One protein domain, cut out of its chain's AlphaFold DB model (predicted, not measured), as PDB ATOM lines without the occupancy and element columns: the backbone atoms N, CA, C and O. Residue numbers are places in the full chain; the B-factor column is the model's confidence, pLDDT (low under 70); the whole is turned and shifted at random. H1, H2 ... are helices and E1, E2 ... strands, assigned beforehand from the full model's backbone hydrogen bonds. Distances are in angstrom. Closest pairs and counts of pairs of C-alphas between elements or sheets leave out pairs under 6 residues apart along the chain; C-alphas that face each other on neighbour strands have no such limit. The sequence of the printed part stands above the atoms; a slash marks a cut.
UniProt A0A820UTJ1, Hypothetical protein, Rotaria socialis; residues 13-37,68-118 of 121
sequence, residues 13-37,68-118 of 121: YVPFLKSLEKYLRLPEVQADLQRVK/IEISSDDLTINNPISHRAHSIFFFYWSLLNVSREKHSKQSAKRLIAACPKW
ATOM      1  N   TYR A  13      46.057  94.784  95.303       92.56
ATOM      2  CA  TYR A  13      44.781  94.583  94.626       92.56
ATOM      3  C   TYR A  13      44.189  93.215  94.954       92.56
ATOM      4  O   TYR A  13      44.897  92.232  95.174       92.56
ATOM      5  N   VAL A  14      42.866  93.172  94.972       92.12
ATOM      6  CA  VAL A  14      42.059  91.964  95.047       92.12
ATOM      7  C   VAL A  14      41.660  91.608  93.613       92.12
ATOM      8  O   VAL A  14      41.158  92.479  92.901       92.12
ATOM      9  N   PRO A  15      41.867  90.362  93.144       93.69
ATOM     10  CA  PRO A  15      41.529  89.980  91.775       93.69
ATOM     11  C   PRO A  15      40.035  90.160  91.481       93.69
ATOM     12  O   PRO A  15      39.208  89.327  91.859       93.69
ATOM     13  N   PHE A  16      39.707  91.250  90.785       93.50
ATOM     14  CA  PHE A  16      38.334  91.681  90.543       93.50
ATOM     15  C   PHE A  16      37.490  90.597  89.871       93.50
ATOM     16  O   PHE A  16      36.464  90.211  90.420       93.50
ATOM     17  N   LEU A  17      37.961  90.036  88.751       94.62
ATOM     18  CA  LEU A  17      37.210  89.026  88.000       94.62
ATOM     19  C   LEU A  17      36.889  87.795  88.861       94.62
ATOM     20  O   LEU A  17      35.739  87.378  88.937       94.62
ATOM     21  N   LYS A  18      37.877  87.276  89.603       95.81
ATOM     22  CA  LYS A  18      37.677  86.128  90.507       95.81
ATOM     23  C   LYS A  18      36.706  86.455  91.645       95.81
ATOM     24  O   LYS A  18      35.949  85.591  92.078       95.81
ATOM     25  N   SER A  19      36.753  87.682  92.170       94.62
ATOM     26  CA  SER A  19      35.826  88.148  93.207       94.62
ATOM     27  C   SER A  19      34.398  88.258  92.667       94.62
ATOM     28  O   SER A  19      33.467  87.779  93.314       94.62
ATOM     29  N   LEU A  20      34.237  88.813  91.463       94.81
ATOM     30  CA  LEU A  20      32.958  88.949  90.776       94.81
ATOM     31  C   LEU A  20      32.345  87.586  90.456       94.81
ATOM     32  O   LEU A  20      31.197  87.350  90.810       94.81
ATOM     33  N   GLU A  21      33.108  86.664  89.871       95.88
ATOM     34  CA  GLU A  21      32.640  85.305  89.568       95.88
ATOM     35  C   GLU A  21      32.139  84.577  90.817       95.88
ATOM     36  O   GLU A  21      31.072  83.965  90.795       95.88
ATOM     37  N   LYS A  22      32.883  84.663  91.927       94.56
ATOM     38  CA  LYS A  22      32.455  84.084  93.207       94.56
ATOM     39  C   LYS A  22      31.173  84.732  93.712       94.56
ATOM     40  O   LYS A  22      30.289  84.021  94.173       94.56
ATOM     41  N   TYR A  23      31.070  86.056  93.616       93.25
ATOM     42  CA  TYR A  23      29.889  86.781  94.068       93.25
ATOM     43  C   TYR A  23      28.647  86.438  93.243       93.25
ATOM     44  O   TYR A  23      27.588  86.180  93.803       93.25
ATOM     45  N   LEU A  24      28.788  86.356  91.920       93.56
ATOM     46  CA  LEU A  24      27.701  85.973  91.029       93.56
ATOM     47  C   LEU A  24      27.224  84.543  91.296       93.56
ATOM     48  O   LEU A  24      26.064  84.260  91.057       93.56
ATOM     49  N   ARG A  25      28.059  83.639  91.815       95.19
ATOM     50  CA  ARG A  25      27.641  82.263  92.147       95.19
ATOM     51  C   ARG A  25      26.808  82.149  93.426       95.19
ATOM     52  O   ARG A  25      26.308  81.063  93.705       95.19
ATOM     53  N   LEU A  26      26.666  83.221  94.206       93.12
ATOM     54  CA  LEU A  26      25.870  83.190  95.431       93.12
ATOM     55  C   LEU A  26      24.368  83.058  95.101       93.12
ATOM     56  O   LEU A  26      23.862  83.850  94.296       93.12
ATOM     57  N   PRO A  27      23.634  82.102  95.708       93.38
ATOM     58  CA  PRO A  27      22.217  81.879  95.411       93.38
ATOM     59  C   PRO A  27      21.349  83.131  95.585       93.38
ATOM     60  O   PRO A  27      20.487  83.417  94.758       93.38
ATOM     61  N   GLU A  28      21.606  83.921  96.624       89.75
ATOM     62  CA  GLU A  28      20.879  85.155  96.923       89.75
ATOM     63  C   GLU A  28      21.146  86.282  95.920       89.75
ATOM     64  O   GLU A  28      20.333  87.199  95.802       89.75
ATOM     65  N   VAL A  29      22.281  86.233  95.220       90.31
ATOM     66  CA  VAL A  29      22.615  87.170  94.143       90.31
ATOM     67  C   VAL A  29      21.926  86.723  92.865       90.31
ATOM     68  O   VAL A  29      21.273  87.532  92.221       90.31
ATOM     69  N   GLN A  30      21.995  85.431  92.536       91.00
ATOM     70  CA  GLN A  30      21.285  84.861  91.388       91.00
ATOM     71  C   GLN A  30      19.774  85.107  91.461       91.00
ATOM     72  O   GLN A  30      19.178  85.541  90.477       91.00
ATOM     73  N   ALA A  31      19.170  84.908  92.635       89.44
ATOM     74  CA  ALA A  31      17.750  85.172  92.853       89.44
ATOM     75  C   ALA A  31      17.380  86.642  92.584       89.44
ATOM     76  O   ALA A  31      16.340  86.923  91.988       89.44
ATOM     77  N   ASP A  32      18.240  87.585  92.975       87.00
ATOM     78  CA  ASP A  32      18.014  89.004  92.702       87.00
ATOM     79  C   ASP A  32      18.187  89.343  91.229       87.00
ATOM     80  O   ASP A  32      17.345  90.041  90.670       87.00
ATOM     81  N   LEU A  33      19.229  88.821  90.579       86.06
ATOM     82  CA  LEU A  33      19.483  89.061  89.156       86.06
ATOM     83  C   LEU A  33      18.300  88.636  88.276       86.06
ATOM     84  O   LEU A  33      18.053  89.251  87.243       86.06
ATOM     85  N   GLN A  34      17.552  87.612  88.693       82.56
ATOM     86  CA  GLN A  34      16.343  87.153  88.003       82.56
ATOM     87  C   GLN A  34      15.095  87.984  88.340       82.56
ATOM     88  O   GLN A  34      14.167  88.065  87.536       82.56
ATOM     89  N   ARG A  35      15.046  88.584  89.534       75.00
ATOM     90  CA  ARG A  35      13.875  89.304  90.052       75.00
ATOM     91  C   ARG A  35      13.858  90.782  89.665       75.00
ATOM     92  O   ARG A  35      12.776  91.350  89.516       75.00
ATOM     93  N   VAL A  36      15.022  91.421  89.556       66.38
ATOM     94  CA  VAL A  36      15.113  92.880  89.429       66.38
ATOM     95  C   VAL A  36      14.628  93.339  88.050       66.38
ATOM     96  O   VAL A  36      15.329  93.251  87.044       66.38
ATOM     97  N   LYS A  37      13.413  93.891  88.024       65.06
ATOM     98  CA  LYS A  37      12.954  94.828  86.996       65.06
ATOM     99  C   LYS A  37      13.040  96.221  87.602       65.06
ATOM    100  O   LYS A  37      12.365  96.501  88.588       65.06
ATOM    101  N   ILE A  68      28.319  97.843  87.116       90.81
ATOM    102  CA  ILE A  68      29.289  97.804  88.206       90.81
ATOM    103  C   ILE A  68      29.640  99.238  88.555       90.81
ATOM    104  O   ILE A  68      30.106  99.993  87.704       90.81
ATOM    105  N   GLU A  69      29.396  99.609  89.802       90.25
ATOM    106  CA  GLU A  69      29.859 100.877  90.349       90.25
ATOM    107  C   GLU A  69      31.255 100.672  90.920       90.25
ATOM    108  O   GLU A  69      31.501  99.697  91.632       90.25
ATOM    109  N   ILE A  70      32.155 101.610  90.629       92.44
ATOM    110  CA  ILE A  70      33.453 101.710  91.285       92.44
ATOM    111  C   ILE A  70      33.446 102.986  92.116       92.44
ATOM    112  O   ILE A  70      33.227 104.074  91.588       92.44
ATOM    113  N   SER A  71      33.697 102.844  93.411       91.94
ATOM    114  CA  SER A  71      33.799 103.955  94.356       91.94
ATOM    115  C   SER A  71      35.160 103.945  95.040       91.94
ATOM    116  O   SER A  71      35.883 102.946  95.011       91.94
ATOM    117  N   SER A  72      35.535 105.071  95.640       92.50
ATOM    118  CA  SER A  72      36.786 105.191  96.379       92.50
ATOM    119  C   SER A  72      36.604 105.988  97.657       92.50
ATOM    120  O   SER A  72      35.968 107.039  97.615       92.50
ATOM    121  N   ASP A  73      37.253 105.539  98.725       91.56
ATOM    122  CA  ASP A  73      37.361 106.265  99.990       91.56
ATOM    123  C   ASP A  73      38.840 106.507 100.310       91.56
ATOM    124  O   ASP A  73      39.704 105.699  99.947       91.56
ATOM    125  N   ASP A  74      39.150 107.589 101.021       90.44
ATOM    126  CA  ASP A  74      40.475 107.808 101.588       90.44
ATOM    127  C   ASP A  74      40.473 107.779 103.113       90.44
ATOM    128  O   ASP A  74      39.684 108.440 103.781       90.44
ATOM    129  N   LEU A  75      41.416 107.024 103.669       89.31
ATOM    130  CA  LEU A  75      41.731 107.042 105.088       89.31
ATOM    131  C   LEU A  75      42.990 107.869 105.286       89.31
ATOM    132  O   LEU A  75      44.048 107.509 104.771       89.31
ATOM    133  N   THR A  76      42.887 108.940 106.063       89.31
ATOM    134  CA  THR A  76      44.035 109.761 106.449       89.31
ATOM    135  C   THR A  76      44.280 109.632 107.944       89.31
ATOM    136  O   THR A  76      43.415 109.944 108.755       89.31
ATOM    137  N   ILE A  77      45.474 109.168 108.298       86.12
ATOM    138  CA  ILE A  77      45.955 109.067 109.670       86.12
ATOM    139  C   ILE A  77      46.974 110.181 109.877       86.12
ATOM    140  O   ILE A  77      48.040 110.201 109.254       86.12
ATOM    141  N   ASN A  78      46.640 111.101 110.775       86.00
ATOM    142  CA  ASN A  78      47.528 112.171 111.196       86.00
ATOM    143  C   ASN A  78      48.183 111.770 112.511       86.00
ATOM    144  O   ASN A  78      47.496 111.448 113.478       86.00
ATOM    145  N   ASN A  79      49.511 111.803 112.556       81.12
ATOM    146  CA  ASN A  79      50.209 111.699 113.828       81.12
ATOM    147  C   ASN A  79      50.152 113.081 114.509       81.12
ATOM    148  O   ASN A  79      50.671 114.033 113.941       81.12
ATOM    149  N   PRO A  80      49.554 113.240 115.700       80.50
ATOM    150  CA  PRO A  80      49.478 114.553 116.345       80.50
ATOM    151  C   PRO A  80      50.856 115.094 116.767       80.50
ATOM    152  O   PRO A  80      51.023 116.301 116.896       80.50
ATOM    153  N   ILE A  81      51.850 114.218 116.953       83.56
ATOM    154  CA  ILE A  81      53.208 114.579 117.393       83.56
ATOM    155  C   ILE A  81      54.098 114.972 116.206       83.56
ATOM    156  O   ILE A  81      55.020 115.769 116.349       83.56
ATOM    157  N   SER A  82      53.842 114.430 115.013       74.00
ATOM    158  CA  SER A  82      54.622 114.746 113.811       74.00
ATOM    159  C   SER A  82      53.713 115.346 112.749       74.00
ATOM    160  O   SER A  82      52.724 114.715 112.416       74.00
ATOM    161  N   HIS A  83      54.078 116.458 112.107       74.62
ATOM    162  CA  HIS A  83      53.319 117.057 110.987       74.62
ATOM    163  C   HIS A  83      53.223 116.175 109.711       74.62
ATOM    164  O   HIS A  83      53.062 116.673 108.599       74.62
ATOM    165  N   ARG A  84      53.382 114.852 109.837       76.44
ATOM    166  CA  ARG A  84      53.238 113.855 108.782       76.44
ATOM    167  C   ARG A  84      51.819 113.293 108.802       76.44
ATOM    168  O   ARG A  84      51.391 112.687 109.783       76.44
ATOM    169  N   ALA A  85      51.140 113.453 107.674       81.44
ATOM    170  CA  ALA A  85      49.914 112.744 107.348       81.44
ATOM    171  C   ALA A  85      50.252 111.506 106.507       81.44
ATOM    172  O   ALA A  85      51.038 111.585 105.557       81.44
ATOM    173  N   HIS A  86      49.654 110.369 106.849       82.88
ATOM    174  CA  HIS A  86      49.695 109.155 106.043       82.88
ATOM    175  C   HIS A  86      48.298 108.874 105.516       82.88
ATOM    176  O   HIS A  86      47.366 108.720 106.298       82.88
ATOM    177  N   SER A  87      48.157 108.780 104.198       87.75
ATOM    178  CA  SER A  87      46.859 108.553 103.576       87.75
ATOM    179  C   SER A  87      46.876 107.294 102.713       87.75
ATOM    180  O   SER A  87      47.854 107.021 102.012       87.75
ATOM    181  N   ILE A  88      45.786 106.533 102.747       89.62
ATOM    182  CA  ILE A  88      45.552 105.344 101.922       89.62
ATOM    183  C   ILE A  88      44.251 105.564 101.155       89.62
ATOM    184  O   ILE A  88      43.241 105.919 101.752       89.62
ATOM    185  N   PHE A  89      44.281 105.350  99.843       91.62
ATOM    186  CA  PHE A  89      43.088 105.241  99.015       91.62
ATOM    187  C   PHE A  89      42.651 103.786  98.934       91.62
ATOM    188  O   PHE A  89      43.463 102.907  98.645       91.62
ATOM    189  N   PHE A  90      41.360 103.559  99.131       93.12
ATOM    190  CA  PHE A  90      40.694 102.290  98.896       93.12
ATOM    191  C   PHE A  90      39.749 102.435  97.712       93.12
ATOM    192  O   PHE A  90      39.033 103.426  97.612       93.12
ATOM    193  N   PHE A  91      39.733 101.439  96.838       93.94
ATOM    194  CA  PHE A  91      38.791 101.325  95.730       93.94
ATOM    195  C   PHE A  91      37.875 100.144  95.988       93.94
ATOM    196  O   PHE A  91      38.352  99.060  96.331       93.94
ATOM    197  N   TYR A  92      36.582 100.332  95.769       94.94
ATOM    198  CA  TYR A  92      35.559  99.316  95.958       94.94
ATOM    199  C   TYR A  92      34.737  99.149  94.695       94.94
ATOM    200  O   TYR A  92      34.593 100.088  93.916       94.94
ATOM    201  N   TRP A  93      34.161  97.963  94.523       94.88
ATOM    202  CA  TRP A  93      33.123  97.721  93.537       94.88
ATOM    203  C   TRP A  93      31.826  97.262  94.196       94.88
ATOM    204  O   TRP A  93      31.847  96.553  95.209       94.88
ATOM    205  N   SER A  94      30.699  97.629  93.597       92.81
ATOM    206  CA  SER A  94      29.370  97.121  93.936       92.81
ATOM    207  C   SER A  94      28.649  96.672  92.655       92.81
ATOM    208  O   SER A  94      28.934  97.161  91.559       92.81
ATOM    209  N   LEU A  95      27.769  95.672  92.767       92.00
ATOM    210  CA  LEU A  95      26.952  95.202  91.644       92.00
ATOM    211  C   LEU A  95      25.603  95.912  91.698       92.00
ATOM    212  O   LEU A  95      24.857  95.708  92.648       92.00
ATOM    213  N   LEU A  96      25.267  96.693  90.678       88.12
ATOM    214  CA  LEU A  96      24.034  97.482  90.656       88.12
ATOM    215  C   LEU A  96      22.828  96.721  90.080       88.12
ATOM    216  O   LEU A  96      21.730  97.260  90.028       88.12
ATOM    217  N   ASN A  97      23.017  95.484  89.610       87.31
ATOM    218  CA  ASN A  97      21.922  94.635  89.120       87.31
ATOM    219  C   ASN A  97      21.130  93.949  90.245       87.31
ATOM    220  O   ASN A  97      20.120  93.313  89.956       87.31
ATOM    221  N   VAL A  98      21.591  94.020  91.498       86.94
ATOM    222  CA  VAL A  98      20.850  93.485  92.654       86.94
ATOM    223  C   VAL A  98      19.957  94.557  93.267       86.94
ATOM    224  O   VAL A  98      20.110  95.740  92.963       86.94
ATOM    225  N   SER A  99      19.042  94.157  94.152       82.88
ATOM    226  CA  SER A  99      18.080  95.093  94.735       82.88
ATOM    227  C   SER A  99      18.764  96.244  95.483       82.88
ATOM    228  O   SER A  99      19.861  96.094  96.040       82.88
ATOM    229  N   ARG A 100      18.083  97.393  95.526       79.81
ATOM    230  CA  ARG A 100      18.538  98.602  96.223       79.81
ATOM    231  C   ARG A 100      18.918  98.335  97.667       79.81
ATOM    232  O   ARG A 100      19.966  98.776  98.138       79.81
ATOM    233  N   GLU A 101      18.105  97.560  98.369       81.75
ATOM    234  CA  GLU A 101      18.321  97.211  99.773       81.75
ATOM    235  C   GLU A 101      19.611  96.415  99.982       81.75
ATOM    236  O   GLU A 101      20.151  96.405 101.089       81.75
ATOM    237  N   LYS A 102      20.104  95.720  98.950       80.12
ATOM    238  CA  LYS A 102      21.361  94.981  99.027       80.12
ATOM    239  C   LYS A 102      22.543  95.850  98.641       80.12
ATOM    240  O   LYS A 102      23.477  95.921  99.434       80.12
ATOM    241  N   HIS A 103      22.526  96.515  97.487       80.38
ATOM    242  CA  HIS A 103      23.720  97.232  97.028       80.38
ATOM    243  C   HIS A 103      23.986  98.542  97.792       80.38
ATOM    244  O   HIS A 103      25.137  98.954  97.885       80.38
ATOM    245  N   SER A 104      22.969  99.156  98.413       77.19
ATOM    246  CA  SER A 104      23.149 100.351  99.263       77.19
ATOM    247  C   SER A 104      23.846 100.063 100.599       77.19
ATOM    248  O   SER A 104      24.313 100.984 101.272       77.19
ATOM    249  N   LYS A 105      23.945  98.792 101.009       82.75
ATOM    250  CA  LYS A 105      24.619  98.412 102.254       82.75
ATOM    251  C   LYS A 105      26.129  98.462 102.073       82.75
ATOM    252  O   LYS A 105      26.668  97.969 101.087       82.75
ATOM    253  N   GLN A 106      26.837  98.930 103.102       73.94
ATOM    254  CA  GLN A 106      28.304  98.911 103.121       73.94
ATOM    255  C   GLN A 106      28.868  97.493 102.900       73.94
ATOM    256  O   GLN A 106      29.914  97.340 102.280       73.94
ATOM    257  N   SER A 107      28.146  96.449 103.327       79.94
ATOM    258  CA  SER A 107      28.517  95.043 103.106       79.94
ATOM    259  C   SER A 107      28.476  94.595 101.638       79.94
ATOM    260  O   SER A 107      29.040  93.553 101.305       79.94
ATOM    261  N   ALA A 108      27.826  95.351 100.750       83.62
ATOM    262  CA  ALA A 108      27.825  95.068  99.321       83.62
ATOM    263  C   ALA A 108      29.037  95.646  98.584       83.62
ATOM    264  O   ALA A 108      29.324  95.191  97.472       83.62
ATOM    265  N   LYS A 109      29.760  96.592  99.196       89.25
ATOM    266  CA  LYS A 109      31.010  97.131  98.659       89.25
ATOM    267  C   LYS A 109      32.130  96.119  98.864       89.25
ATOM    268  O   LYS A 109      32.390  95.665  99.976       89.25
ATOM    269  N   ARG A 110      32.814  95.759  97.782       93.19
ATOM    270  CA  ARG A 110      33.921  94.794  97.788       93.19
ATOM    271  C   ARG A 110      35.208  95.488  97.407       93.19
ATOM    272  O   ARG A 110      35.249  96.200  96.413       93.19
ATOM    273  N   LEU A 111      36.266  95.266  98.180       94.12
ATOM    274  CA  LEU A 111      37.570  95.871  97.924       94.12
ATOM    275  C   LEU A 111      38.126  95.418  96.562       94.12
ATOM    276  O   LEU A 111      38.156  94.225  96.266       94.12
ATOM    277  N   ILE A 112      38.588  96.378  95.763       94.88
ATOM    278  CA  ILE A 112      39.347  96.178  94.522       94.88
ATOM    279  C   ILE A 112      40.827  96.405  94.789       94.88
ATOM    280  O   ILE A 112      41.657  95.591  94.401       94.88
ATOM    281  N   ALA A 113      41.173  97.531  95.409       93.19
ATOM    282  CA  ALA A 113      42.561  97.930  95.572       93.19
ATOM    283  C   ALA A 113      42.751  98.859  96.764       93.19
ATOM    284  O   ALA A 113      41.834  99.574  97.162       93.19
ATOM    285  N   ALA A 114      43.968  98.860  97.294       92.12
ATOM    286  CA  ALA A 114      44.445  99.828  98.261       92.12
ATOM    287  C   ALA A 114      45.807 100.364  97.809       92.12
ATOM    288  O   ALA A 114      46.703  99.590  97.448       92.12
ATOM    289  N   CYS A 115      45.978 101.681  97.826       90.62
ATOM    290  CA  CYS A 115      47.245 102.313  97.480       90.62
ATOM    291  C   CYS A 115      47.542 103.519  98.381       90.62
ATOM    292  O   CYS A 115      46.626 104.194  98.850       90.62
ATOM    293  N   PRO A 116      48.822 103.813  98.654       87.75
ATOM    294  CA  PRO A 116      49.184 105.017  99.384       87.75
ATOM    295  C   PRO A 116      48.797 106.260  98.571       87.75
ATOM    296  O   PRO A 116      49.172 106.406  97.406       87.75
ATOM    297  N   LYS A 117      48.075 107.183  99.205       76.75
ATOM    298  CA  LYS A 117      47.760 108.503  98.657       76.75
ATOM    299  C   LYS A 117      48.984 109.387  98.854       76.75
ATOM    300  O   LYS A 117      49.321 109.775  99.972       76.75
ATOM    301  N   TRP A 118      49.690 109.688  97.767       65.75
ATOM    302  CA  TRP A 118      50.800 110.630  97.843       65.75
ATOM    303  C   TRP A 118      50.284 112.055  97.998       65.75
ATOM    304  O   TRP A 118      49.647 112.599  97.099       65.75
TER     305      TRP A 118
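AT A GLANCE: This is residues 13 to 37 and 68 to 118 of the 121 residues of the protein "Hypothetical protein" of Rotaria socialis (UniProt A0A820UTJ1). A long, twisted ribbon of three antiparallel strands, ordered E1, E2, E3, makes most of a rod, with H1 over it. The hairpin turn, residues 79 to 84, sticks out. The 76 printed residues run H1, H2, E1, E2, H3, E3, mixed in class and loose: radius of gyration of the C-alphas 16.2 A, spans 54 by 24 by 15 A.

HOW THE PARTS SIT: Start at H1, residues 16 to 24, about perpendicular at 79 degrees to H2, residues 27 to 35. Hairpin E1, 68 to 78, and E2, 85 to 95, has N 71 and O 92 at 2.9 A; E2 and E3, 110 to 117, have N 91 and O 113 at 2.8 A. H1 is on this sheet, height 9.8 A; H3, 100 to 103, only just, grazing it. Of O i to N i+4 pairs, H1 has every one within hydrogen-bond range, H2 4 of 5; H3 is too short.

IN THESE COORDINATES: Find C-alpha 16 at (38.334, 91.681, 90.543). E1 runs 32.7 A, E2 32.9 A; E3 ends at (47.760, 108.503, 98.657).

THE WHOLE: The link from H2 to E1 runs across the cut, where 30 residues of the chain are not printed, and C-alphas 37 and 68 on its two sides are 16.6 A apart. Residues 36, 37 and 118 have pLDDT under 70.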